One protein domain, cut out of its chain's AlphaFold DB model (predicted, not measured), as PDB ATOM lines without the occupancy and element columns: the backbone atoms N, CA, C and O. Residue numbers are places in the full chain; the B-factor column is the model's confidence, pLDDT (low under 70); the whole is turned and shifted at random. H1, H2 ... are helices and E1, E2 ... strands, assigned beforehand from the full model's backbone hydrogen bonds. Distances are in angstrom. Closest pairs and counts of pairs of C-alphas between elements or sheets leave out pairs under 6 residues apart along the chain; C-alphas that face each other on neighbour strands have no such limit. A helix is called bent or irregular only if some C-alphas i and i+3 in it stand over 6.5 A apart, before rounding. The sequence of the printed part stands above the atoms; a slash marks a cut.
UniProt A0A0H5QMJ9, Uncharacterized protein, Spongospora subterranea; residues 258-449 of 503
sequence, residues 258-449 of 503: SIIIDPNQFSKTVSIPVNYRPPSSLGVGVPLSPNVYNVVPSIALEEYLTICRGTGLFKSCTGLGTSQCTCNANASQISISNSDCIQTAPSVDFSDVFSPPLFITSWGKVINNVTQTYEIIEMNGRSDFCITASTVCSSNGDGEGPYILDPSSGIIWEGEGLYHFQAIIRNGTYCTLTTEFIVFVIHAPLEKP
ATOM      1  N   SER A 258     -58.734  -2.046 -34.235       76.31
ATOM      2  CA  SER A 258     -57.271  -1.910 -34.246       76.31
ATOM      3  C   SER A 258     -56.723  -1.668 -32.840       76.31
ATOM      4  O   SER A 258     -57.469  -1.321 -31.924       76.31
ATOM      5  N   ILE A 259     -55.412  -1.831 -32.676       83.56
ATOM      6  CA  ILE A 259     -54.672  -1.438 -31.475       83.56
ATOM      7  C   ILE A 259     -53.838  -0.187 -31.784       83.56
ATOM      8  O   ILE A 259     -53.269  -0.066 -32.869       83.56
ATOM      9  N   ILE A 260     -53.794   0.761 -30.848       85.31
ATOM     10  CA  ILE A 260     -52.969   1.974 -30.922       85.31
ATOM     11  C   ILE A 260     -52.229   2.192 -29.603       85.31
ATOM     12  O   ILE A 260     -52.623   1.663 -28.565       85.31
ATOM     13  N   ILE A 261     -51.211   3.046 -29.636       84.19
ATOM     14  CA  ILE A 261     -50.681   3.724 -28.451       84.19
ATOM     15  C   ILE A 261     -51.133   5.183 -28.482       84.19
ATOM     16  O   ILE A 261     -51.125   5.811 -29.541       84.19
ATOM     17  N   ASP A 262     -51.550   5.714 -27.333       75.06
ATOM     18  CA  ASP A 262     -51.941   7.121 -27.207       75.06
ATOM     19  C   ASP A 262     -50.691   8.011 -27.044       75.06
ATOM     20  O   ASP A 262     -50.040   7.960 -25.994       75.06
ATOM     21  N   PRO A 263     -50.337   8.858 -28.033       65.75
ATOM     22  CA  PRO A 263     -49.170   9.732 -27.931       65.75
ATOM     23  C   PRO A 263     -49.331  10.822 -26.859       65.75
ATOM     24  O   PRO A 263     -48.332  11.409 -26.446       65.75
ATOM     25  N   ASN A 264     -50.551  11.092 -26.377       68.69
ATOM     26  CA  ASN A 264     -50.813  12.112 -25.356       68.69
ATOM     27  C   ASN A 264     -50.448  11.652 -23.931       68.69
ATOM     28  O   ASN A 264     -50.386  12.477 -23.022       68.69
ATOM     29  N   GLN A 265     -50.182  10.356 -23.729       72.69
ATOM     30  CA  GLN A 265     -49.731   9.795 -22.444       72.69
ATOM     31  C   GLN A 265     -48.267  10.143 -22.135       72.69
ATOM     32  O   GLN A 265     -47.832  10.056 -20.987       72.69
ATOM     33  N   PHE A 266     -47.492  10.541 -23.146       77.06
ATOM     34  CA  PHE A 266     -46.079  10.859 -22.995       77.06
ATOM     35  C   PHE A 266     -45.890  12.349 -22.699       77.06
ATOM     36  O   PHE A 266     -46.191  13.214 -23.520       77.06
ATOM     37  N   SER A 267     -45.331  12.658 -21.530       71.94
ATOM     38  CA  SER A 267     -45.137  14.035 -21.048       71.94
ATOM     39  C   SER A 267     -44.089  14.843 -21.824       71.94
ATOM     40  O   SER A 267     -44.043  16.070 -21.703       71.94
ATOM     41  N   LYS A 268     -43.219  14.172 -22.589       86.19
ATOM     42  CA  LYS A 268     -42.039  14.762 -23.228       86.19
ATOM     43  C   LYS A 268     -41.680  14.021 -24.515       86.19
ATOM     44  O   LYS A 268     -41.648  12.792 -24.554       86.19
ATOM     45  N   THR A 269     -41.348  14.786 -25.550       88.50
ATOM     46  CA  THR A 269     -40.775  14.295 -26.807       88.50
ATOM     47  C   THR A 269     -39.371  14.859 -27.010       88.50
ATOM     48  O   THR A 269     -39.028  15.931 -26.505       88.50
ATOM     49  N   VAL A 270     -38.543  14.127 -27.753       91.44
ATOM     50  CA  VAL A 270     -37.179  14.517 -28.129       91.44
ATOM     51  C   VAL A 270     -37.000  14.450 -29.640       91.44
ATOM     52  O   VAL A 270     -37.614  13.622 -30.314       91.44
ATOM     53  N   SER A 271     -36.141  15.319 -30.176       91.75
ATOM     54  CA  SER A 271     -35.647  15.182 -31.546       91.75
ATOM     55  C   SER A 271     -34.639  14.042 -31.593       91.75
ATOM     56  O   SER A 271     -33.671  14.040 -30.832       91.75
ATOM     57  N   ILE A 272     -34.840  13.104 -32.511       91.19
ATOM     58  CA  ILE A 272     -33.849  12.077 -32.828       91.19
ATOM     59  C   ILE A 272     -32.691  12.773 -33.578       91.19
ATOM     60  O   ILE A 272     -32.962  13.671 -34.386       91.19
ATOM     61  N   PRO A 273     -31.411  12.426 -33.337       89.75
ATOM     62  CA  PRO A 273     -30.292  12.954 -34.121       89.75
ATOM     63  C   PRO A 273     -30.439  12.656 -35.621       89.75
ATOM     64  O   PRO A 273     -31.114  11.709 -36.008       89.75
ATOM     65  N   VAL A 274     -29.814  13.458 -36.482       87.06
ATOM     66  CA  VAL A 274     -29.856  13.232 -37.937       87.06
ATOM     67  C   VAL A 274     -29.058  11.978 -38.309       87.06
ATOM     68  O   VAL A 274     -27.970  11.770 -37.776       87.06
ATOM     69  N   ASN A 275     -29.589  11.161 -39.226       85.88
ATOM     70  CA  ASN A 275     -29.043   9.855 -39.623       85.88
ATOM     71  C   ASN A 275     -28.802   8.901 -38.433       85.88
ATOM     72  O   ASN A 275     -27.891   8.071 -38.466       85.88
ATOM     73  N   TYR A 276     -29.595   9.021 -37.365       88.50
ATOM     74  CA  TYR A 276     -29.418   8.226 -36.157       88.50
ATOM     75  C   TYR A 276     -29.617   6.731 -36.423       88.50
ATOM     76  O   TYR A 276     -30.549   6.316 -37.117       88.50
ATOM     77  N   ARG A 277     -28.775   5.912 -35.789       88.25
ATOM     78  CA  ARG A 277     -28.950   4.463 -35.697       88.25
ATOM     79  C   ARG A 277     -28.929   4.041 -34.226       88.25
ATOM     80  O   ARG A 277     -28.042   4.494 -33.501       88.25
ATOM     81  N   PRO A 278     -29.863   3.183 -33.780       87.81
ATOM     82  CA  PRO A 278     -29.840   2.641 -32.427       87.81
ATOM     83  C   PRO A 278     -28.538   1.876 -32.126       87.81
ATOM     84  O   PRO A 278     -28.007   1.212 -33.026       87.81
ATOM     85  N   PRO A 279     -28.038   1.919 -30.876       83.06
ATOM     86  CA  PRO A 279     -27.031   0.985 -30.374       83.06
ATOM     87  C   PRO A 279     -27.438  -0.485 -30.554       83.06
ATOM     88  O   PRO A 279     -28.594  -0.798 -30.842       83.06
ATOM     89  N   SER A 280     -26.488  -1.396 -30.350       77.62
ATOM     90  CA  SER A 280     -26.745  -2.840 -30.321       77.62
ATOM     91  C   SER A 280     -26.134  -3.491 -29.082       77.62
ATOM     92  O   SER A 280     -25.410  -2.851 -28.320       77.62
ATOM     93  N   SER A 281     -26.360  -4.796 -28.933       71.25
ATOM     94  CA  SER A 281     -25.729  -5.654 -27.923       71.25
ATOM     95  C   SER A 281     -24.190  -5.648 -27.935       71.25
ATOM     96  O   SER A 281     -23.580  -6.037 -26.943       71.25
ATOM     97  N   LEU A 282     -23.542  -5.171 -29.010       71.12
ATOM     98  CA  LEU A 282     -22.085  -4.966 -29.053       71.12
ATOM     99  C   LEU A 282     -21.612  -3.665 -28.374       71.12
ATOM    100  O   LEU A 282     -20.404  -3.437 -28.290       71.12
ATOM    101  N   GLY A 283     -22.530  -2.827 -27.885       65.44
ATOM    102  CA  GLY A 283     -22.238  -1.651 -27.065       65.44
ATOM    103  C   GLY A 283     -22.692  -0.315 -27.659       65.44
ATOM    104  O   GLY A 283     -23.090  -0.197 -28.825       65.44
ATOM    105  N   VAL A 284     -22.609   0.725 -26.826       61.78
ATOM    106  CA  VAL A 284     -22.939   2.106 -27.198       61.78
ATOM    107  C   VAL A 284     -22.014   2.570 -28.329       61.78
ATOM    108  O   VAL A 284     -20.796   2.429 -28.254       61.78
ATOM    109  N   GLY A 285     -22.596   3.100 -29.407       64.12
ATOM    110  CA  GLY A 285     -21.852   3.504 -30.605       64.12
ATOM    111  C   GLY A 285     -21.546   2.378 -31.604       64.12
ATOM    112  O   GLY A 285     -20.934   2.654 -32.635       64.12
ATOM    113  N   VAL A 286     -22.006   1.140 -31.364       73.75
ATOM    114  CA  VAL A 286     -21.918   0.025 -32.328       73.75
ATOM    115  C   VAL A 286     -23.306  -0.301 -32.903       73.75
ATOM    116  O   VAL A 286     -23.946  -1.258 -32.462       73.75
ATOM    117  N   PRO A 287     -23.830   0.471 -33.872       77.12
ATOM    118  CA  PRO A 287     -25.103   0.150 -34.503       77.12
ATOM    119  C   PRO A 287     -24.957  -1.057 -35.441       77.12
ATOM    120  O   PRO A 287     -24.251  -0.998 -36.453       77.12
ATOM    121  N   LEU A 288     -25.657  -2.147 -35.118       76.88
ATOM    122  CA  LEU A 288     -25.842  -3.300 -36.010       76.88
ATOM    123  C   LEU A 288     -27.160  -3.231 -36.790       76.88
ATOM    124  O   LEU A 288     -27.230  -3.723 -37.911       76.88
ATOM    125  N   SER A 289     -28.184  -2.583 -36.226       85.06
ATOM    126  CA  SER A 289     -29.515  -2.507 -36.825       85.06
ATOM    127  C   SER A 289     -29.488  -1.898 -38.232       85.06
ATOM    128  O   SER A 289     -28.910  -0.815 -38.391       85.06
ATOM    129  N   PRO A 290     -30.141  -2.497 -39.246       87.12
ATOM    130  CA  PRO A 290     -30.241  -1.883 -40.567       87.12
ATOM    131  C   PRO A 290     -31.091  -0.609 -40.563       87.12
ATOM    132  O   PRO A 290     -31.039   0.162 -41.514       87.12
ATOM    133  N   ASN A 291     -31.861  -0.359 -39.504       89.94
ATOM    134  CA  ASN A 291     -32.771   0.772 -39.421       89.94
ATOM    135  C   ASN A 291     -32.015   2.089 -39.193       89.94
ATOM    136  O   ASN A 291     -31.310   2.245 -38.195       89.94
ATOM    137  N   VAL A 292     -32.227   3.056 -40.088       89.19
ATOM    138  CA  VAL A 292     -31.823   4.457 -39.899       89.19
ATOM    139  C   VAL A 292     -33.065   5.303 -39.599       89.19
ATOM    140  O   VAL A 292     -34.160   4.999 -40.080       89.19
ATOM    141  N   TYR A 293     -32.888   6.342 -38.784       90.06
ATOM    142  CA  TYR A 293     -33.926   7.269 -38.336       90.06
ATOM    143  C   TYR A 293     -33.503   8.722 -38.606       90.06
ATOM    144  O   TYR A 293     -32.309   9.029 -38.608       90.06
ATOM    145  N   ASN A 294     -34.477   9.611 -38.831       88.75
ATOM    146  CA  ASN A 294     -34.264  11.023 -39.186       88.75
ATOM    147  C   ASN A 294     -33.223  11.214 -40.316       88.75
ATOM    148  O   ASN A 294     -32.199  11.885 -40.154       88.75
ATOM    149  N   VAL A 295     -33.453  10.548 -41.449       86.88
ATOM    150  CA  VAL A 295     -32.526  10.468 -42.586       86.88
ATOM    151  C   VAL A 295     -32.447  11.795 -43.341       86.88
ATOM    152  O   VAL A 295     -33.456  12.364 -43.756       86.88
ATOM    153  N   VAL A 296     -31.220  12.258 -43.582       83.38
ATOM    154  CA  VAL A 296     -30.900  13.438 -44.395       83.38
ATOM    155  C   VAL A 296     -29.783  13.057 -45.381       83.38
ATOM    156  O   VAL A 296     -28.610  13.082 -45.004       83.38
ATOM    157  N   PRO A 297     -30.099  12.732 -46.655       76.12
ATOM    158  CA  PRO A 297     -29.131  12.157 -47.605       76.12
ATOM    159  C   PRO A 297     -27.925  13.038 -47.987       76.12
ATOM    160  O   PRO A 297     -27.045  12.589 -48.714       76.12
ATOM    161  N   SER A 298     -27.880  14.304 -47.554       75.00
ATOM    162  CA  SER A 298     -26.755  15.234 -47.778       75.00
ATOM    163  C   SER A 298     -25.631  15.032 -46.770       75.00
ATOM    164  O   SER A 298     -24.508  15.477 -47.000       75.00
ATOM    165  N   ILE A 299     -25.960  14.434 -45.632       76.50
ATOM    166  CA  ILE A 299     -25.054  14.186 -44.523       76.50
ATOM    167  C   ILE A 299     -24.716  12.699 -44.592       76.50
ATOM    168  O   ILE A 299     -25.601  11.866 -44.788       76.50
ATOM    169  N   ALA A 300     -23.433  12.359 -44.487       73.50
ATOM    170  CA  ALA A 300     -23.020  10.962 -44.454       73.50
ATOM    171  C   ALA A 300     -23.601  10.263 -43.214       73.50
ATOM    172  O   ALA A 300     -23.853  10.895 -42.186       73.50
ATOM    173  N   LEU A 301     -23.795   8.948 -43.296       73.19
ATOM    174  CA  LEU A 301     -24.033   8.142 -42.105       73.19
ATOM    175  C   LEU A 301     -22.739   8.107 -41.274       73.19
ATOM    176  O   LEU A 301     -21.665   7.858 -41.822       73.19
ATOM    177  N   GLU A 302     -22.821   8.371 -39.969       66.00
ATOM    178  CA  GLU A 302     -21.634   8.417 -39.107       66.00
ATOM    179  C   GLU A 302     -21.209   7.000 -38.684       66.00
ATOM    180  O   GLU A 302     -21.656   6.435 -37.686       66.00
ATOM    181  N   GLU A 303     -20.351   6.387 -39.499       66.50
ATOM    182  CA  GLU A 303     -19.863   5.017 -39.311       66.50
ATOM    183  C   GLU A 303     -18.637   4.978 -38.382       66.50
ATOM    184  O   GLU A 303     -17.490   4.920 -38.833       66.50
ATOM    185  N   TYR A 304     -18.881   4.993 -37.067       60.31
ATOM    186  CA  TYR A 304     -17.832   5.060 -36.034       60.31
ATOM    187  C   TYR A 304     -16.841   3.874 -36.049       60.31
ATOM    188  O   TYR A 304     -15.710   3.999 -35.579       60.31
ATOM    189  N   LEU A 305     -17.236   2.721 -36.605       64.38
ATOM    190  CA  LEU A 305     -16.415   1.509 -36.700       64.38
ATOM    191  C   LEU A 305     -16.472   0.874 -38.093       64.38
ATOM    192  O   LEU A 305     -17.524   0.815 -38.727       64.38
ATOM    193  N   THR A 306     -15.357   0.273 -38.520       65.56
ATOM    194  CA  THR A 306     -15.234  -0.459 -39.797       65.56
ATOM    195  C   THR A 306     -16.260  -1.590 -39.954       65.56
ATOM    196  O   THR A 306     -16.663  -1.886 -41.073       65.56
ATOM    197  N   ILE A 307     -16.701  -2.200 -38.847       65.88
ATOM    198  CA  ILE A 307     -17.712  -3.275 -38.819       65.88
ATOM    199  C   ILE A 307     -19.109  -2.743 -39.189       65.88
ATOM    200  O   ILE A 307     -19.910  -3.462 -39.777       65.88
ATOM    201  N   CYS A 308     -19.396  -1.471 -38.905       64.69
ATOM    202  CA  CYS A 308     -20.688  -0.851 -39.193       64.69
ATOM    203  C   CYS A 308     -20.828  -0.379 -40.653       64.69
ATOM    204  O   CYS A 308     -21.899   0.109 -41.014       64.69
ATOM    205  N   ARG A 309     -19.783  -0.513 -41.484       64.69
ATOM    206  CA  ARG A 309     -19.750   0.026 -42.851       64.69
ATOM    207  C   ARG A 309     -20.799  -0.606 -43.756       64.69
ATOM    208  O   ARG A 309     -20.776  -1.813 -43.980       64.69
ATOM    209  N   GLY A 310     -21.695   0.218 -44.291       66.31
ATOM    210  CA  GLY A 310     -22.766  -0.211 -45.191       66.31
ATOM    211  C   GLY A 310     -23.861  -1.060 -44.534       66.31
ATOM    212  O   GLY A 310     -24.646  -1.667 -45.255       66.31
ATOM    213  N   THR A 311     -23.933  -1.126 -43.196       75.38
ATOM    214  CA  THR A 311     -24.995  -1.892 -42.509       75.38
ATOM    215  C   THR A 311     -26.308  -1.122 -42.378       75.38
ATOM    216  O   THR A 311     -27.349  -1.746 -42.223       75.38
ATOM    217  N   GLY A 312     -26.289   0.215 -42.451       77.50
ATOM    218  CA  GLY A 312     -27.502   1.037 -42.440       77.50
ATOM    219  C   GLY A 312     -28.206   1.038 -43.799       77.50
ATOM    220  O   GLY A 312     -27.584   1.334 -44.817       77.50
ATOM    221  N   LEU A 313     -29.507   0.754 -43.803       82.56
ATOM    222  CA  LEU A 313     -30.375   0.781 -44.975       82.56
ATOM    223  C   LEU A 313     -31.418   1.892 -44.823       82.56
ATOM    224  O   LEU A 313     -32.179   1.925 -43.854       82.56
ATOM    225  N   PHE A 314     -31.484   2.775 -45.816       83.31
ATOM    226  CA  PHE A 314     -32.668   3.607 -46.026       83.31
ATOM    227  C   PHE A 314     -33.822   2.729 -46.532       83.31
ATOM    228  O   PHE A 314     -33.600   1.640 -47.069       83.31
ATOM    229  N   LYS A 315     -35.053   3.204 -46.356       85.75
ATOM    230  CA  LYS A 315     -36.295   2.530 -46.750       85.75
ATOM    231  C   LYS A 315     -37.098   3.451 -47.655       85.75
ATOM    232  O   LYS A 315     -36.974   3.369 -48.877       85.75
ATOM    233  N   SER A 316     -37.851   4.382 -47.078       80.44
ATOM    234  CA  SER A 316     -38.649   5.372 -47.810       80.44
ATOM    235  C   SER A 316     -37.793   6.362 -48.609       80.44
ATOM    236  O   SER A 316     -38.275   6.907 -49.600       80.44
ATOM    237  N   CYS A 317     -36.521   6.545 -48.239       78.31
ATOM    238  CA  CYS A 317     -35.545   7.354 -48.970       78.31
ATOM    239  C   CYS A 317     -34.496   6.531 -49.747       78.31
ATOM    240  O   CYS A 317     -33.465   7.071 -50.157       78.31
ATOM    241  N   THR A 318     -34.747   5.239 -50.002       81.00
ATOM    242  CA  THR A 318     -33.858   4.385 -50.815       81.00
ATOM    243  C   THR A 318     -33.604   4.993 -52.195       81.00
ATOM    244  O   THR A 318     -34.528   5.172 -52.984       81.00
ATOM    245  N   GLY A 319     -32.338   5.285 -52.507       68.81
ATOM    246  CA  GLY A 319     -31.922   5.809 -53.813       68.81
ATOM    247  C   GLY A 319     -32.386   7.237 -54.129       68.81
ATOM    248  O   GLY A 319     -32.173   7.694 -55.252       68.81
ATOM    249  N   LEU A 320     -33.000   7.948 -53.176       69.06
ATOM    250  CA  LEU A 320     -33.487   9.313 -53.371       69.06
ATOM    251  C   LEU A 320     -32.418  10.359 -53.041       69.06
ATOM    252  O   LEU A 320     -31.675  10.244 -52.066       69.06
ATOM    253  N   GLY A 321     -32.381  11.427 -53.837       62.00
ATOM    254  CA  GLY A 321     -31.555  12.596 -53.559       62.00
ATOM    255  C   GLY A 321     -32.050  13.427 -52.369       62.00
ATOM    256  O   GLY A 321     -33.179  13.302 -51.894       62.00
ATOM    257  N   THR A 322     -31.208  14.363 -51.935       57.91
ATOM    258  CA  THR A 322     -31.454  15.301 -50.822       57.91
ATOM    259  C   THR A 322     -32.756  16.093 -50.933       57.91
ATOM    260  O   THR A 322     -33.413  16.346 -49.931       57.91
ATOM    261  N   SER A 323     -33.135  16.475 -52.152       59.94
ATOM    262  CA  SER A 323     -34.364  17.207 -52.475       59.94
ATOM    263  C   SER A 323     -35.569  16.305 -52.775       59.94
ATOM    264  O   SER A 323     -36.646  16.815 -53.073       59.94
ATOM    265  N   GLN A 324     -35.388  14.982 -52.729       62.00
ATOM    266  CA  GLN A 324     -36.398  13.969 -53.063       62.00
ATOM    267  C   GLN A 324     -36.811  13.132 -51.845       62.00
ATOM    268  O   GLN A 324     -37.947  12.672 -51.789       62.00
ATOM    269  N   CYS A 325     -35.929  12.980 -50.850       72.31
ATOM    270  CA  CYS A 325     -36.256  12.466 -49.517       72.31
ATOM    271  C   CYS A 325     -37.075  13.507 -48.722       72.31
ATOM    272  O   CYS A 325     -36.612  14.094 -47.745       72.31
ATOM    273  N   THR A 326     -38.295  13.801 -49.181       68.38
ATOM    274  CA  THR A 326     -39.229  14.706 -48.502       68.38
ATOM    275  C   THR A 326     -40.179  13.914 -47.611       68.38
ATOM    276  O   THR A 326     -41.242  13.453 -48.027       68.38
ATOM    277  N   CYS A 327     -39.799  13.790 -46.341       68.94
ATOM    278  CA  CYS A 327     -40.633  13.227 -45.285       68.94
ATOM    279  C   CYS A 327     -41.888  14.087 -45.055       68.94
ATOM    280  O   CYS A 327     -41.899  15.020 -44.253       68.94
ATOM    281  N   ASN A 328     -42.946  13.790 -45.815       59.44
ATOM    282  CA  ASN A 328     -44.244  14.461 -45.740       59.44
ATOM    283  C   ASN A 328     -44.833  14.366 -44.324       59.44
ATOM    284  O   ASN A 328     -44.642  13.364 -43.649       59.44
ATOM    285  N   ALA A 329     -45.638  15.342 -43.892       51.66
ATOM    286  CA  ALA A 329     -46.184  15.377 -42.525       51.66
ATOM    287  C   ALA A 329     -47.014  14.131 -42.123       51.66
ATOM    288  O   ALA A 329     -47.118  13.813 -40.939       51.66
ATOM    289  N   ASN A 330     -47.554  13.385 -43.095       44.00
ATOM    290  CA  ASN A 330     -48.269  12.122 -42.869       44.00
ATOM    291  C   ASN A 330     -47.331  10.922 -42.595       44.00
ATOM    292  O   ASN A 330     -47.803   9.859 -42.209       44.00
ATOM    293  N   ALA A 331     -46.010  11.096 -42.722       47.50
ATOM    294  CA  ALA A 331     -44.986  10.154 -42.257       47.50
ATOM    295  C   ALA A 331     -44.912  10.050 -40.717       47.50
ATOM    296  O   ALA A 331     -44.128   9.270 -40.190       47.50
ATOM    297  N   SER A 332     -45.742  10.818 -40.004       48.09
ATOM    298  CA  SER A 332     -45.942  10.771 -38.552       48.09
ATOM    299  C   SER A 332     -46.572   9.470 -38.035       48.09
ATOM    300  O   SER A 332     -46.615   9.267 -36.822       48.09
ATOM    301  N   GLN A 333     -47.026   8.565 -38.910       62.69
ATOM    302  CA  GLN A 333     -47.303   7.186 -38.510       62.69
ATOM    303  C   GLN A 333     -45.990   6.480 -38.148       62.69
ATOM    304  O   GLN A 333     -45.159   6.208 -39.017       62.69
ATOM    305  N   ILE A 334     -45.822   6.178 -36.859       77.56
ATOM    306  CA  ILE A 334     -44.702   5.388 -36.345       77.56
ATOM    307  C   ILE A 334     -44.786   3.996 -36.975       77.56
ATOM    308  O   ILE A 334     -45.686   3.222 -36.662       77.56
ATOM    309  N   SER A 335     -43.863   3.697 -37.887       84.56
ATOM    310  CA  SER A 335     -43.690   2.349 -38.416       84.56
ATOM    311  C   SER A 335     -42.249   2.087 -38.819       84.56
ATOM    312  O   SER A 335     -41.546   2.965 -39.330       84.56
ATOM    313  N   ILE A 336     -41.825   0.836 -38.652       84.81
ATOM    314  CA  ILE A 336     -40.522   0.341 -39.084       84.81
ATOM    315  C   ILE A 336     -40.314   0.509 -40.593       84.81
ATOM    316  O   ILE A 336     -39.186   0.728 -41.030       84.81
ATOM    317  N   SER A 337     -41.390   0.468 -41.384       84.94
ATOM    318  CA  SER A 337     -41.371   0.665 -42.841       84.94
ATOM    319  C   SER A 337     -40.911   2.064 -43.272       84.94
ATOM    320  O   SER A 337     -40.414   2.231 -44.384       84.94
ATOM    321  N   ASN A 338     -41.037   3.046 -42.377       86.56
ATOM    322  CA  ASN A 338     -40.849   4.473 -42.627       86.56
ATOM    323  C   ASN A 338     -39.873   5.103 -41.608       86.56
ATOM    324  O   ASN A 338     -39.947   6.300 -41.329       86.56
ATOM    325  N   SER A 339     -38.971   4.296 -41.024       87.62
ATOM    326  CA  SER A 339     -38.059   4.740 -39.952       87.62
ATOM    327  C   SER A 339     -37.244   5.973 -40.345       87.62
ATOM    328  O   SER A 339     -37.097   6.881 -39.528       87.62
ATOM    329  N   ASP A 340     -36.827   6.047 -41.614       87.88
ATOM    330  CA  ASP A 340     -36.160   7.184 -42.254       87.88
ATOM    331  C   ASP A 340     -36.776   8.537 -41.867       87.88
ATOM    332  O   ASP A 340     -36.059   9.496 -41.592       87.88
ATOM    333  N   CYS A 341     -38.108   8.611 -41.825       85.38
ATOM    334  CA  CYS A 341     -38.859   9.847 -41.639       85.38
ATOM    335  C   CYS A 341     -39.336  10.098 -40.204       85.38
ATOM    336  O   CYS A 341     -39.989  11.110 -39.939       85.38
ATOM    337  N   ILE A 342     -38.986   9.223 -39.263       88.25
ATOM    338  CA  ILE A 342     -39.245   9.435 -37.841       88.25
ATOM    339  C   ILE A 342     -38.190  10.420 -37.310       88.25
ATOM    340  O   ILE A 342     -37.033  10.061 -37.098       88.25
ATOM    341  N   GLN A 343     -38.593  11.680 -37.126       88.25
ATOM    342  CA  GLN A 343     -37.718  12.776 -36.669       88.25
ATOM    343  C   GLN A 343     -37.757  13.001 -35.151       88.25
ATOM    344  O   GLN A 343     -36.818  13.550 -34.574       88.25
ATOM    345  N   THR A 344     -38.838  12.588 -34.491       88.56
ATOM    346  CA  THR A 344     -39.047  12.742 -33.049       88.56
ATOM    347  C   THR A 344     -39.565  11.446 -32.439       88.56
ATOM    348  O   THR A 344     -40.196  10.635 -33.116       88.56
ATOM    349  N   ALA A 345     -39.302  11.259 -31.149       90.81
ATOM    350  CA  ALA A 345     -39.826  10.154 -30.355       90.81
ATOM    351  C   ALA A 345     -40.304  10.660 -28.985       90.81
ATOM    352  O   ALA A 345     -39.777  11.663 -28.488       90.81
ATOM    353  N   PRO A 346     -41.262   9.979 -28.338       91.44
ATOM    354  CA  PRO A 346     -41.480  10.120 -26.905       91.44
ATOM    355  C   PRO A 346     -40.229   9.731 -26.111       91.44
ATOM    356  O   PRO A 346     -39.509   8.815 -26.513       91.44
ATOM    357  N   SER A 347     -39.972  10.397 -24.984       91.62
ATOM    358  CA  SER A 347     -38.813  10.104 -24.128       91.62
ATOM    359  C   SER A 347     -39.193   9.676 -22.718       91.62
ATOM    360  O   SER A 347     -40.097  10.272 -22.133       91.62
ATOM    361  N   VAL A 348     -38.430   8.735 -22.159       91.81
ATOM    362  CA  VAL A 348     -38.528   8.266 -20.764       91.81
ATOM    363  C   VAL A 348     -37.153   8.317 -20.102       91.81
ATOM    364  O   VAL A 348     -36.139   8.168 -20.791       91.81
ATOM    365  N   ASP A 349     -37.099   8.520 -18.788       90.75
ATOM    366  CA  ASP A 349     -35.831   8.484 -18.062       90.75
ATOM    367  C   ASP A 349     -35.404   7.022 -17.817       90.75
ATOM    368  O   ASP A 349     -36.232   6.141 -17.588       90.75
ATOM    369  N   PHE A 350     -34.100   6.741 -17.880       88.81
ATOM    370  CA  PHE A 350     -33.533   5.386 -17.755       88.81
ATOM    371  C   PHE A 350     -33.932   4.652 -16.458       88.81
ATOM    372  O   PHE A 350     -33.973   3.426 -16.423       88.81
ATOM    373  N   SER A 351     -34.240   5.393 -15.391       84.50
ATOM    374  CA  SER A 351     -34.722   4.858 -14.111       84.50
ATOM    375  C   SER A 351     -36.127   4.256 -14.154       84.50
ATOM    376  O   SER A 351     -36.519   3.580 -13.200       84.50
ATOM    377  N   ASP A 352     -36.903   4.541 -15.199       85.75
ATOM    378  CA  ASP A 352     -38.353   4.415 -15.150       85.75
ATOM    379  C   ASP A 352     -38.828   3.071 -15.705       85.75
ATOM    380  O   ASP A 352     -38.484   2.664 -16.816       85.75
ATOM    381  N   VAL A 353     -39.701   2.407 -14.945       88.38
ATOM    382  CA  VAL A 353     -40.433   1.224 -15.405       88.38
ATOM    383  C   VAL A 353     -41.521   1.682 -16.378       88.38
ATOM    384  O   VAL A 353     -42.539   2.242 -15.969       88.38
ATOM    385  N   PHE A 354     -41.308   1.464 -17.673       89.44
ATOM    386  CA  PHE A 354     -42.201   1.960 -18.717       89.44
ATOM    387  C   PHE A 354     -43.326   0.969 -19.032       89.44
ATOM    388  O   PHE A 354     -43.079  -0.101 -19.581       89.44
ATOM    389  N   SER A 355     -44.574   1.345 -18.747       88.69
ATOM    390  CA  SER A 355     -45.769   0.602 -19.167       88.69
ATOM    391  C   SER A 355     -46.291   1.155 -20.504       88.69
ATOM    392  O   SER A 355     -46.743   2.302 -20.525       88.69
ATOM    393  N   PRO A 356     -46.279   0.390 -21.617       88.50
ATOM    394  CA  PRO A 356     -46.800   0.855 -22.903       88.50
ATOM    395  C   PRO A 356     -48.309   1.167 -22.830       88.50
ATOM    396  O   PRO A 356     -49.097   0.271 -22.518       88.50
ATOM    397  N   PRO A 357     -48.758   2.402 -23.128       87.88
ATOM    398  CA  PRO A 357     -50.161   2.775 -22.978       87.88
ATOM    399  C   PRO A 357     -50.974   2.357 -24.215       87.88
ATOM    400  O   PRO A 357     -51.252   3.160 -25.109       87.88
ATOM    401  N   LEU A 358     -51.302   1.065 -24.273       89.00
ATOM    402  CA  LEU A 358     -51.986   0.401 -25.386       89.00
ATOM    403  C   LEU A 358     -53.518   0.447 -25.243       89.00
ATOM    404  O   LEU A 358     -54.085   0.073 -24.211       89.00
ATOM    405  N   PHE A 359     -54.195   0.832 -26.324       87.75
ATOM    406  CA  PHE A 359     -55.651   0.970 -26.405       87.75
ATOM    407  C   PHE A 359     -56.220   0.219 -27.608       87.75
ATOM    408  O   PHE A 359     -55.633   0.209 -28.689       87.75
ATOM    409  N   ILE A 360     -57.410  -0.354 -27.434       82.81
ATOM    410  CA  ILE A 360     -58.196  -0.973 -28.503       82.81
ATOM    411  C   ILE A 360     -59.186   0.067 -29.029       82.81
ATOM    412  O   ILE A 360     -59.969   0.650 -28.269       82.81
ATOM    413  N   THR A 361     -59.171   0.288 -30.341       79.25
ATOM    414  CA  THR A 361     -60.113   1.167 -31.044       79.25
ATOM    415  C   THR A 361     -61.090   0.363 -31.895       79.25
ATOM    416  O   THR A 361     -60.796  -0.763 -32.298       79.25
ATOM    417  N   SER A 362     -62.242   0.959 -32.199       74.62
ATOM    418  CA  SER A 362     -63.082   0.565 -33.330       74.62
ATOM    419  C   SER A 362     -63.393   1.801 -34.165       74.62
ATOM    420  O   SER A 362     -63.739   2.852 -33.621       74.62
ATOM    421  N   TRP A 363     -63.208   1.695 -35.481       70.69
ATOM    422  CA  TRP A 363     -63.384   2.777 -36.456       70.69
ATOM    423  C   TRP A 363     -62.626   4.068 -36.076       70.69
ATOM    424  O   TRP A 363     -63.106   5.180 -36.281       70.69
ATOM    425  N   GLY A 364     -61.434   3.913 -35.483       71.00
ATOM    426  CA  GLY A 364     -60.572   5.011 -35.027       71.00
ATOM    427  C   GLY A 364     -60.949   5.630 -33.675       71.00
ATOM    428  O   GLY A 364     -60.241   6.514 -33.196       71.00
ATOM    429  N   LYS A 365     -62.028   5.174 -33.025       74.25
ATOM    430  CA  LYS A 365     -62.430   5.614 -31.682       74.25
ATOM    431  C   LYS A 365     -61.952   4.609 -30.632       74.25
ATOM    432  O   LYS A 365     -62.309   3.436 -30.707       74.25
ATOM    433  N   VAL A 366     -61.195   5.065 -29.631       79.31
ATOM    434  CA  VAL A 366     -60.831   4.253 -28.453       79.31
ATOM    435  C   VAL A 366     -62.096   3.724 -27.766       79.31
ATOM    436  O   VAL A 366     -63.033   4.489 -27.520       79.31
ATOM    437  N   ILE A 367     -62.112   2.423 -27.466       76.06
ATOM    438  CA  ILE A 367     -63.153   1.773 -26.658       76.06
ATOM    439  C   ILE A 367     -62.601   1.481 -25.262       76.06
ATOM    440  O   ILE A 367     -63.097   2.027 -24.284       76.06
ATOM    441  N   ASN A 368     -61.564   0.640 -25.195       78.75
ATOM    442  CA  ASN A 368     -61.019   0.056 -23.969       78.75
ATOM    443  C   ASN A 368     -59.485   0.109 -23.982       78.75
ATOM    444  O   ASN A 368     -58.859   0.091 -25.044       78.75
ATOM    445  N   ASN A 369     -58.877   0.085 -22.799       85.25
ATOM    446  CA  ASN A 369     -57.454  -0.218 -22.637       85.25
ATOM    447  C   ASN A 369     -57.197  -1.698 -22.975       85.25
ATOM    448  O   ASN A 369     -58.103  -2.531 -22.876       85.25
ATOM    449  N   VAL A 370     -55.960  -2.057 -23.322       84.25
ATOM    450  CA  VAL A 370     -55.565  -3.471 -23.412       84.25
ATOM    451  C   VAL A 370     -55.439  -4.050 -21.998       84.25
ATOM    452  O   VAL A 370     -54.566  -3.654 -21.236       84.25
ATOM    453  N   THR A 371     -56.315  -4.995 -21.648       81.25
ATOM    454  CA  THR A 371     -56.354  -5.689 -20.339       81.25
ATOM    455  C   THR A 371     -55.901  -7.150 -20.417       81.25
ATOM    456  O   THR A 371     -56.134  -7.929 -19.499       81.25
ATOM    457  N   GLN A 372     -55.309  -7.543 -21.542       80.31
ATOM    458  CA  GLN A 372     -54.924  -8.911 -21.870       80.31
ATOM    459  C   GLN A 372     -53.443  -8.980 -22.248       80.31
ATOM    460  O   GLN A 372     -52.888  -8.001 -22.743       80.31
ATOM    461  N   THR A 373     -52.813 -10.140 -22.056       84.19
ATOM    462  CA  THR A 373     -51.403 -10.349 -22.414       84.19
ATOM    463  C   THR A 373     -51.158 -10.138 -23.909       84.19
ATOM    464  O   THR A 373     -51.939 -10.616 -24.739       84.19
ATOM    465  N   TYR A 374     -50.048  -9.485 -24.245       85.75
ATOM    466  CA  TYR A 374     -49.627  -9.185 -25.613       85.75
ATOM    467  C   TYR A 374     -48.142  -9.511 -25.810       85.75
ATOM    468  O   TYR A 374     -47.363  -9.526 -24.862       85.75
ATOM    469  N   GLU A 375     -47.744  -9.785 -27.046       88.06
ATOM    470  CA  GLU A 375     -46.342  -9.945 -27.430       88.06
ATOM    471  C   GLU A 375     -45.742  -8.580 -27.803       88.06
ATOM    472  O   GLU A 375     -46.435  -7.750 -28.396       88.06
ATOM    473  N   ILE A 376     -44.452  -8.364 -27.532       89.00
ATOM    474  CA  ILE A 376     -43.646  -7.312 -28.169       89.00
ATOM    475  C   ILE A 376     -42.423  -7.909 -28.870       89.00
ATOM    476  O   ILE A 376     -41.836  -8.880 -28.397       89.00
ATOM    477  N   ILE A 377     -42.016  -7.297 -29.979       88.88
ATOM    478  CA  ILE A 377     -40.792  -7.622 -30.726       88.88
ATOM    479  C   ILE A 377     -39.993  -6.327 -30.884       88.88
ATOM    480  O   ILE A 377     -40.557  -5.330 -31.333       88.88
ATOM    481  N   GLU A 378     -38.708  -6.310 -30.512       89.94
ATOM    482  CA  GLU A 378     -37.842  -5.141 -30.728       89.94
ATOM    483  C   GLU A 378     -37.286  -5.167 -32.159       89.94
ATOM    484  O   GLU A 378     -36.593  -6.092 -32.575       89.94
ATOM    485  N   MET A 379     -37.643  -4.151 -32.938       89.38
ATOM    486  CA  MET A 379     -37.500  -4.120 -34.393       89.38
ATOM    487  C   MET A 379     -36.102  -3.701 -34.862       89.38
ATOM    488  O   MET A 379     -35.841  -3.686 -36.068       89.38
ATOM    489  N   ASN A 380     -35.206  -3.330 -33.943       87.38
ATOM    490  CA  ASN A 380     -33.821  -2.972 -34.226       87.38
ATOM    491  C   ASN A 380     -32.822  -4.091 -33.891       87.38
ATOM    492  O   ASN A 380     -31.682  -3.999 -34.351       87.38
ATOM    493  N   GLY A 381     -33.233  -5.120 -33.143       83.75
ATOM    494  CA  GLY A 381     -32.347  -6.166 -32.625       83.75
ATOM    495  C   GLY A 381     -31.626  -5.759 -31.334       83.75
ATOM    496  O   GLY A 381     -30.500  -6.197 -31.092       83.75
ATOM    497  N   ARG A 382     -32.230  -4.878 -30.523       84.75
ATOM    498  CA  ARG A 382     -31.712  -4.543 -29.187       84.75
ATOM    499  C   ARG A 382     -32.035  -5.647 -28.179       84.75
ATOM    500  O   ARG A 382     -33.107  -6.240 -28.225       84.75
ATOM    501  N   SER A 383     -31.114  -5.874 -27.243       82.94
ATOM    502  CA  SER A 383     -31.228  -6.881 -26.174       82.94
ATOM    503  C   SER A 383     -30.930  -6.311 -24.780       82.94
ATOM    504  O   SER A 383     -30.683  -7.053 -23.833       82.94
ATOM    505  N   ASP A 384     -30.881  -4.985 -24.661       83.50
ATOM    506  CA  ASP A 384     -30.535  -4.231 -23.456       83.50
ATOM    507  C   ASP A 384     -31.799  -3.683 -22.774       83.50
ATOM    508  O   ASP A 384     -31.954  -2.478 -22.547       83.50
ATOM    509  N   PHE A 385     -32.728  -4.596 -22.477       86.44
ATOM    510  CA  PHE A 385     -33.935  -4.357 -21.686       86.44
ATOM    511  C   PHE A 385     -34.427  -5.641 -20.982       86.44
ATOM    512  O   PHE A 385     -34.128  -6.767 -21.395       86.44
ATOM    513  N   CYS A 386     -35.228  -5.459 -19.931       84.06
ATOM    514  CA  CYS A 386     -35.925  -6.510 -19.181       84.06
ATOM    515  C   CYS A 386     -37.426  -6.189 -19.063       84.06
ATOM    516  O   CYS A 386     -37.855  -5.075 -19.363       84.06
ATOM    517  N   ILE A 387     -38.236  -7.139 -18.581       85.44
ATOM    518  CA  ILE A 387     -39.691  -6.974 -18.389       85.44
ATOM    519  C   ILE A 387     -40.050  -7.282 -16.935       85.44
ATOM    520  O   ILE A 387     -39.678  -8.330 -16.426       85.44
ATOM    521  N   THR A 388     -40.788  -6.404 -16.252       76.31
ATOM    522  CA  THR A 388     -40.922  -6.441 -14.778       76.31
ATOM    523  C   THR A 388     -41.483  -7.755 -14.215       76.31
ATOM    524  O   THR A 388     -41.068  -8.174 -13.137       76.31
ATOM    525  N   ALA A 389     -42.406  -8.415 -14.923       59.97
ATOM    526  CA  ALA A 389     -42.997  -9.688 -14.492       59.97
ATOM    527  C   ALA A 389     -42.170 -10.932 -14.877       59.97
ATOM    528  O   ALA A 389     -42.524 -12.043 -14.484       59.97
ATOM    529  N   SER A 390     -41.078 -10.769 -15.630       57.47
ATOM    530  CA  SER A 390     -40.211 -11.863 -16.065       57.47
ATOM    531  C   SER A 390     -38.785 -11.638 -15.576       57.47
ATOM    532  O   SER A 390     -38.132 -10.665 -15.939       57.47
ATOM    533  N   THR A 391     -38.233 -12.590 -14.825       54.69
ATOM    534  CA  THR A 391     -36.803 -12.574 -14.464       54.69
ATOM    535  C   THR A 391     -35.878 -12.857 -15.659       54.69
ATOM    536  O   THR A 391     -34.672 -13.004 -15.475       54.69
ATOM    537  N   VAL A 392     -36.424 -12.956 -16.876       57.09
ATOM    538  CA  VAL A 392     -35.678 -13.024 -18.135       57.09
ATOM    539  C   VAL A 392     -35.442 -11.600 -18.652       57.09
ATOM    540  O   VAL A 392     -36.300 -11.011 -19.308       57.09
ATOM    541  N   CYS A 393     -34.258 -11.060 -18.370       62.09
ATOM    542  CA  CYS A 393     -33.685  -9.977 -19.170       62.09
ATOM    543  C   CYS A 393     -33.223 -10.524 -20.532       62.09
ATOM    544  O   CYS A 393     -32.846 -11.693 -20.638       62.09
ATOM    545  N   SER A 394     -33.213  -9.682 -21.570       59.88
ATOM    546  CA  SER A 394     -32.775 -10.078 -22.923       59.88
ATOM    547  C   SER A 394     -31.242 -10.265 -23.045       59.88
ATOM    548  O   SER A 394     -30.727 -10.763 -24.049       59.88
ATOM    549  N   SER A 395     -30.489  -9.971 -21.982       49.59
ATOM    550  CA  SER A 395     -29.021  -9.988 -21.915       49.59
ATOM    551  C   SER A 395     -28.334 -11.362 -22.097       49.59
ATOM    552  O   SER A 395     -27.105 -11.422 -22.098       49.59
ATOM    553  N   ASN A 396     -29.082 -12.449 -22.330       41.09
ATOM    554  CA  ASN A 396     -28.540 -13.773 -22.687       41.09
ATOM    555  C   ASN A 396     -28.254 -13.967 -24.193       41.09
ATOM    556  O   ASN A 396     -27.790 -15.032 -24.585       41.09
ATOM    557  N   GLY A 397     -28.492 -12.966 -25.048       42.47
ATOM    558  CA  GLY A 397     -28.041 -12.969 -26.451       42.47
ATOM    559  C   GLY A 397     -28.926 -13.731 -27.448       42.47
ATOM    560  O   GLY A 397     -28.886 -13.413 -28.634       42.47
ATOM    561  N   ASP A 398     -29.792 -14.635 -26.985       43.69
ATOM    562  CA  ASP A 398     -30.785 -15.375 -27.790       43.69
ATOM    563  C   ASP A 398     -31.997 -14.500 -28.222       43.69
ATOM    564  O   ASP A 398     -33.139 -14.957 -28.262       43.69
ATOM    565  N   GLY A 399     -31.776 -13.207 -28.486       49.34
ATOM    566  CA  GLY A 399     -32.788 -12.137 -28.449       49.34
ATOM    567  C   GLY A 399     -33.864 -12.108 -29.547       49.34
ATOM    568  O   GLY A 399     -34.626 -11.142 -29.601       49.34
ATOM    569  N   GLU A 400     -33.961 -13.128 -30.404       53.78
ATOM    570  CA  GLU A 400     -34.953 -13.228 -31.490       53.78
ATOM    571  C   GLU A 400     -36.230 -13.968 -31.039       53.78
ATOM    572  O   GLU A 400     -36.569 -15.043 -31.535       53.78
ATOM    573  N   GLY A 401     -36.963 -13.383 -30.087       60.47
ATOM    574  CA  GLY A 401     -38.230 -13.933 -29.595       60.47
ATOM    575  C   GLY A 401     -39.295 -12.861 -29.327       60.47
ATOM    576  O   GLY A 401     -38.950 -11.754 -28.914       60.47
ATOM    577  N   PRO A 402     -40.594 -13.159 -29.532       70.50
ATOM    578  CA  PRO A 402     -41.675 -12.302 -29.061       70.50
ATOM    579  C   PRO A 402     -41.776 -12.384 -27.532       70.50
ATOM    580  O   PRO A 402     -42.062 -13.440 -26.966       70.50
ATOM    581  N   TYR A 403     -41.555 -11.262 -26.853       80.69
ATOM    582  CA  TYR A 403     -41.623 -11.181 -25.397       80.69
ATOM    583  C   TYR A 403     -43.073 -10.980 -24.953       80.69
ATOM    584  O   TYR A 403     -43.723 -10.031 -25.385       80.69
ATOM    585  N   ILE A 404     -43.589 -11.847 -24.080       82.69
ATOM    586  CA  ILE A 404     -44.971 -11.753 -23.586       82.69
ATOM    587  C   ILE A 404     -45.026 -10.793 -22.391       82.69
ATOM    588  O   ILE A 404     -44.353 -11.012 -21.383       82.69
ATOM    589  N   LEU A 405     -45.846  -9.747 -22.499       83.62
ATOM    590  CA  LEU A 405     -46.144  -8.789 -21.437       83.62
ATOM    591  C   LEU A 405     -47.589  -8.961 -20.964       83.62
ATOM    592  O   LEU A 405     -48.518  -9.082 -21.763       83.62
ATOM    593  N   ASP A 406     -47.777  -8.901 -19.651       83.06
ATOM    594  CA  ASP A 406     -49.059  -8.569 -19.031       83.06
ATOM    595  C   ASP A 406     -49.190  -7.029 -18.968       83.06
ATOM    596  O   ASP A 406     -48.187  -6.380 -18.673       83.06
ATOM    597  N   PRO A 407     -50.366  -6.411 -19.198       82.44
ATOM    598  CA  PRO A 407     -50.550  -4.955 -19.080       82.44
ATOM    599  C   PRO A 407     -50.242  -4.338 -17.705       82.44
ATOM    600  O   PRO A 407     -50.151  -3.118 -17.596       82.44
ATOM    601  N   SER A 408     -50.088  -5.146 -16.652       80.38
ATOM    602  CA  SER A 408     -49.568  -4.720 -15.342       80.38
ATOM    603  C   SER A 408     -48.030  -4.722 -15.245       80.38
ATOM    604  O   SER A 408     -47.473  -4.314 -14.225       80.38
ATOM    605  N   SER A 409     -47.336  -5.169 -16.296       83.06
ATOM    606  CA  SER A 409     -45.872  -5.183 -16.417       83.06
ATOM    607  C   SER A 409     -45.351  -3.934 -17.123       83.06
ATOM    608  O   SER A 409     -46.009  -3.387 -18.004       83.06
ATOM    609  N   GLY A 410     -44.112  -3.545 -16.820       87.00
ATOM    610  CA  GLY A 410     -43.370  -2.574 -17.619       87.00
ATOM    611  C   GLY A 410     -42.104  -3.150 -18.249       87.00
ATOM    612  O   GLY A 410     -41.697  -4.283 -17.983       87.00
ATOM    613  N   ILE A 411     -41.474  -2.324 -19.076       89.75
ATOM    614  CA  ILE A 411     -40.132  -2.504 -19.626       89.75
ATOM    615  C   ILE A 411     -39.146  -1.771 -18.707       89.75
ATOM    616  O   ILE A 411     -39.426  -0.666 -18.239       89.75
ATOM    617  N   ILE A 412     -38.005  -2.401 -18.434       88.88
ATOM    618  CA  ILE A 412     -36.887  -1.855 -17.658       88.88
ATOM    619  C   ILE A 412     -35.696  -1.731 -18.606       88.88
ATOM    620  O   ILE A 412     -35.393  -2.675 -19.336       88.88
ATOM    621  N   TRP A 413     -35.024  -0.585 -18.604       88.19
ATOM    622  CA  TRP A 413     -33.962  -0.271 -19.559       88.19
ATOM    623  C   TRP A 413     -32.586  -0.694 -19.027       88.19
ATOM    624  O   TRP A 413     -32.239  -0.373 -17.891       88.19
ATOM    625  N   GLU A 414     -31.789  -1.389 -19.845       85.19
ATOM    626  CA  GLU A 414     -30.363  -1.634 -19.566       85.19
ATOM    627  C   GLU A 414     -29.442  -0.751 -20.439       85.19
ATOM    628  O   GLU A 414     -28.264  -0.596 -20.117       85.19
ATOM    629  N   GLY A 415     -29.974  -0.116 -21.496       84.69
ATOM    630  CA  GLY A 415     -29.263   0.812 -22.387       84.69
ATOM    631  C   GLY A 415     -30.014   2.122 -22.671       84.69
ATOM    632  O   GLY A 415     -31.120   2.353 -22.186       84.69
ATOM    633  N   GLU A 416     -29.394   3.015 -23.452       88.06
ATOM    634  CA  GLU A 416     -29.939   4.348 -23.775       88.06
ATOM    635  C   GLU A 416     -30.307   4.524 -25.256       88.06
ATOM    636  O   GLU A 416     -29.950   3.705 -26.108       88.06
ATOM    637  N   GLY A 417     -30.996   5.614 -25.595       90.69
ATOM    638  CA  GLY A 417     -31.352   5.943 -26.974       90.69
ATOM    639  C   GLY A 417     -32.663   5.312 -27.441       90.69
ATOM    640  O   GLY A 417     -33.527   4.971 -26.638       90.69
ATOM    641  N   LEU A 418     -32.836   5.189 -28.759       92.25
ATOM    642  CA  LEU A 418     -34.097   4.738 -29.352       92.25
ATOM    643  C   LEU A 418     -34.285   3.216 -29.247       92.25
ATOM    644  O   LEU A 418     -33.392   2.446 -29.608       92.25
ATOM    645  N   TYR A 419     -35.484   2.809 -28.850       92.12
ATOM    646  CA  TYR A 419     -36.045   1.470 -29.014       92.12
ATOM    647  C   TYR A 419     -37.274   1.564 -29.927       92.12
ATOM    648  O   TYR A 419     -37.969   2.587 -29.935       92.12
ATOM    649  N   HIS A 420     -37.553   0.508 -30.689       92.69
ATOM    650  CA  HIS A 420     -38.723   0.407 -31.564       92.69
ATOM    651  C   HIS A 420     -39.358  -0.960 -31.357       92.69
ATOM    652  O   HIS A 420     -38.727  -1.975 -31.626       92.69
ATOM    653  N   PHE A 421     -40.606  -0.999 -30.906       92.06
ATOM    654  CA  PHE A 421     -41.319  -2.237 -30.626       92.06
ATOM    655  C   PHE A 421     -42.538  -2.388 -31.536       92.06
ATOM    656  O   PHE A 421     -43.306  -1.442 -31.711       92.06
ATOM    657  N   GLN A 422     -42.754  -3.591 -32.062       91.75
ATOM    658  CA  GLN A 422     -44.047  -4.008 -32.601       91.75
ATOM    659  C   GLN A 422     -44.793  -4.780 -31.509       91.75
ATOM    660  O   GLN A 422     -44.293  -5.799 -31.035       91.75
ATOM    661  N   ALA A 423     -45.970  -4.302 -31.104       90.56
ATOM    662  CA  ALA A 423     -46.870  -5.011 -30.198       90.56
ATOM    663  C   ALA A 423     -47.884  -5.846 -30.994       90.56
ATOM    664  O   ALA A 423     -48.447  -5.360 -31.980       90.56
ATOM    665  N   ILE A 424     -48.133  -7.082 -30.557       88.31
ATOM    666  CA  ILE A 424     -49.010  -8.056 -31.221       88.31
ATOM    667  C   ILE A 424     -49.956  -8.685 -30.188       88.31
ATOM    668  O   ILE A 424     -49.520  -9.326 -29.234       88.31
ATOM    669  N   ILE A 425     -51.266  -8.575 -30.406       84.94
ATOM    670  CA  ILE A 425     -52.282  -9.345 -29.675       84.94
ATOM    671  C   ILE A 425     -52.736 -10.496 -30.570       84.94
ATOM    672  O   ILE A 425     -53.408 -10.241 -31.564       84.94
ATOM    673  N   ARG A 426     -52.405 -11.751 -30.227       73.88
ATOM    674  CA  ARG A 426     -52.823 -12.949 -30.996       73.88
ATOM    675  C   ARG A 426     -54.067 -13.673 -30.471       73.88
ATOM    676  O   ARG A 426     -54.608 -14.509 -31.184       73.88
ATOM    677  N   ASN A 427     -54.468 -13.433 -29.223       60.22
ATOM    678  CA  ASN A 427     -55.378 -14.319 -28.491       60.22
ATOM    679  C   ASN A 427     -56.491 -13.525 -27.791       60.22
ATOM    680  O   ASN A 427     -56.217 -12.829 -26.820       60.22
ATOM    681  N   GLY A 428     -57.733 -13.606 -28.272       52.97
ATOM    682  CA  GLY A 428     -58.890 -12.914 -27.690       52.97
ATOM    683  C   GLY A 428     -60.142 -13.040 -28.565       52.97
ATOM    684  O   GLY A 428     -60.167 -13.829 -29.506       52.97
ATOM    685  N   THR A 429     -61.166 -12.220 -28.308       50.38
ATOM    686  CA  THR A 429     -62.374 -12.096 -29.157       50.38
ATOM    687  C   THR A 429     -62.129 -11.341 -30.475       50.38
ATOM    688  O   THR A 429     -63.063 -11.055 -31.225       50.38
ATOM    689  N   TYR A 430     -60.870 -11.020 -30.789       60.47
ATOM    690  CA  TYR A 430     -60.443 -10.263 -31.965       60.47
ATOM    691  C   TYR A 430     -59.380 -11.048 -32.743       60.47
ATOM    692  O   TYR A 430     -58.637 -11.841 -32.170       60.47
ATOM    693  N   CYS A 431     -59.276 -10.791 -34.049       66.19
ATOM    694  CA  CYS A 431     -58.124 -11.226 -34.841       66.19
ATOM    695  C   CYS A 431     -56.815 -10.602 -34.342       66.19
ATOM    696  O   CYS A 431     -56.835  -9.631 -33.590       66.19
ATOM    697  N   THR A 432     -55.690 -11.107 -34.858       77.50
ATOM    698  CA  THR A 432     -54.350 -10.561 -34.631       77.50
ATOM    699  C   THR A 432     -54.305  -9.041 -34.823       77.50
ATOM    700  O   THR A 432     -54.327  -8.564 -35.958       77.50
ATOM    701  N   LEU A 433     -54.234  -8.281 -33.727       83.38
ATOM    702  CA  LEU A 433     -54.074  -6.825 -33.765       83.38
ATOM    703  C   LEU A 433     -52.590  -6.487 -33.620       83.38
ATOM    704  O   LEU A 433     -51.931  -7.018 -32.726       83.38
ATOM    705  N   THR A 434     -52.074  -5.586 -34.457       87.81
ATOM    706  CA  THR A 434     -50.680  -5.123 -34.397       87.81
ATOM    707  C   THR A 434     -50.580  -3.601 -34.361       87.81
ATOM    708  O   THR A 434     -51.409  -2.896 -34.939       87.81
ATOM    709  N   THR A 435     -49.563  -3.085 -33.670       89.94
ATOM    710  CA  THR A 435     -49.175  -1.666 -33.706       89.94
ATOM    711  C   THR A 435     -47.675  -1.518 -33.468       89.94
ATOM    712  O   THR A 435     -47.051  -2.400 -32.880       89.94
ATOM    713  N   GLU A 436     -47.088  -0.420 -33.932       91.31
ATOM    714  CA  GLU A 436     -45.658  -0.127 -33.810       91.31
ATOM    715  C   GLU A 436     -45.466   1.151 -32.989       91.31
ATOM    716  O   GLU A 436     -46.210   2.124 -33.137       91.31
ATOM    717  N   PHE A 437     -44.489   1.143 -32.081       91.19
ATOM    718  CA  PHE A 437     -44.185   2.277 -31.217       91.19
ATOM    719  C   PHE A 437     -42.687   2.441 -30.986       91.19
ATOM    720  O   PHE A 437     -41.900   1.506 -31.114       91.19
ATOM    721  N   ILE A 438     -42.299   3.659 -30.618       91.62
ATOM    722  CA  ILE A 438     -40.918   4.046 -30.340       91.62
ATOM    723  C   ILE A 438     -40.821   4.731 -28.983       91.62
ATOM    724  O   ILE A 438     -41.735   5.448 -28.575       91.62
ATOM    725  N   VAL A 439     -39.690   4.535 -28.312       92.38
ATOM    726  CA  VAL A 439     -39.343   5.206 -27.053       92.38
ATOM    727  C   VAL A 439     -37.864   5.569 -27.102       92.38
ATOM    728  O   VAL A 439     -37.042   4.742 -27.488       92.38
ATOM    729  N   PHE A 440     -37.511   6.796 -26.723       93.06
ATOM    730  CA  PHE A 440     -36.123   7.235 -26.599       93.06
ATOM    731  C   PHE A 440     -35.748   7.354 -25.118       93.06
ATOM    732  O   PHE A 440     -36.190   8.269 -24.422       93.06
ATOM    733  N   VAL A 441     -34.925   6.427 -24.635       92.56
ATOM    734  CA  VAL A 441     -34.438   6.411 -23.252       92.56
ATOM    735  C   VAL A 441     -33.348   7.468 -23.084       92.56
ATOM    736  O   VAL A 441     -32.397   7.517 -23.870       92.56
ATOM    737  N   ILE A 442     -33.488   8.320 -22.070       90.50
ATOM    738  CA  ILE A 442     -32.566   9.424 -21.765       90.50
ATOM    739  C   ILE A 442     -32.038   9.352 -20.326       90.50
ATOM    740  O   ILE A 442     -32.554   8.619 -19.486       90.50
ATOM    741  N   HIS A 443     -31.001  10.149 -20.043       87.38
ATOM    742  CA  HIS A 443     -30.374  10.276 -18.721       87.38
ATOM    743  C   HIS A 443     -29.843   8.954 -18.134       87.38
ATOM    744  O   HIS A 443     -29.859   8.759 -16.918       87.38
ATOM    745  N   ALA A 444     -29.339   8.054 -18.984       85.94
ATOM    746  CA  ALA A 444     -28.680   6.845 -18.515       85.94
ATOM    747  C   ALA A 444     -27.460   7.173 -17.629       85.94
ATOM    748  O   ALA A 444     -26.746   8.155 -17.873       85.94
ATOM    749  N   PRO A 445     -27.198   6.376 -16.579       81.31
ATOM    750  CA  PRO A 445     -26.003   6.543 -15.771       81.31
ATOM    751  C   PRO A 445     -24.769   6.244 -16.629       81.31
ATOM    752  O   PRO A 445     -24.697   5.195 -17.265       81.31
ATOM    753  N   LEU A 446     -23.772   7.138 -16.601       75.12
ATOM    754  CA  LEU A 446     -22.493   6.944 -17.298       75.12
ATOM    755  C   LEU A 446     -21.930   5.550 -16.992       75.12
ATOM    756  O   LEU A 446     -22.024   5.090 -15.851       75.12
ATOM    757  N   GLU A 447     -21.290   4.901 -17.963       72.44
ATOM    758  CA  GLU A 447     -20.727   3.567 -17.748       72.44
ATOM    759  C   GLU A 447     -19.775   3.535 -16.537       72.44
ATOM    760  O   GLU A 447     -18.997   4.466 -16.302       72.44
ATOM    761  N   LYS A 448     -19.786   2.433 -15.776       73.19
ATOM    762  CA  LYS A 448     -18.968   2.272 -14.556       73.19
ATOM    763  C   LYS A 448     -17.467   2.593 -14.751       73.19
ATOM    764  O   LYS A 448     -16.905   3.226 -13.854       73.19
ATOM    765  N   PRO A 449     -16.802   2.244 -15.877       75.38
ATOM    766  CA  PRO A 449     -15.420   2.658 -16.132       75.38
ATOM    767  C   PRO A 449     -15.267   4.180 -16.249       75.38
ATOM    768  O   PRO A 449     -14.333   4.741 -15.679       75.38
TER     769      PRO A 449
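AT A GLANCE: This is residues 258 to 449 of the 503 residues of an uncharacterized protein of Spongospora subterranea (UniProt A0A0H5QMJ9). With little regular structure, this is a strongly twisted mixed sheet, E2 E3 E11 E10 E6 E8, with a small antiparallel sheet, E1 E4 E5, at one end, another, E7 E9, over one face, and the loop 272 to 328 at the other end. The 192 printed residues, 66 in named elements, mostly strand, hold E1 E2 H1 H2 and E3 to E11 in order. The whole is compact, radius of gyration of the C-alphas 16.9 A, spanning 47 by 44 by 29 A.

HOW THE PARTS SIT: H2, residues 336 to 341, irregular with C-alphas 337 and 340 8.4 A apart, only grazes the large sheet; 0 of 2 O i to N i+4 and 1 of 3 O i to N i+3 pairs are within hydrogen-bond range. E10, residues 417 to 425, and E11, residues 433 to 442, form a hairpin, N 421 to O 437 2.8 A.

IN THESE COORDINATES: C-alpha 258, where E1, residues 258 to 261, begins, is at (-57.271, -1.910, -34.246); E11 is 29.5 A long from first to last C-alpha, and its last C-alpha, C-alpha 442, is at (-32.566, 9.424, -21.765).

THE WHOLE: The printed part has no cut; residues 272 to 328 and 388 to 402 are long links. 46 residues have pLDDT under 70.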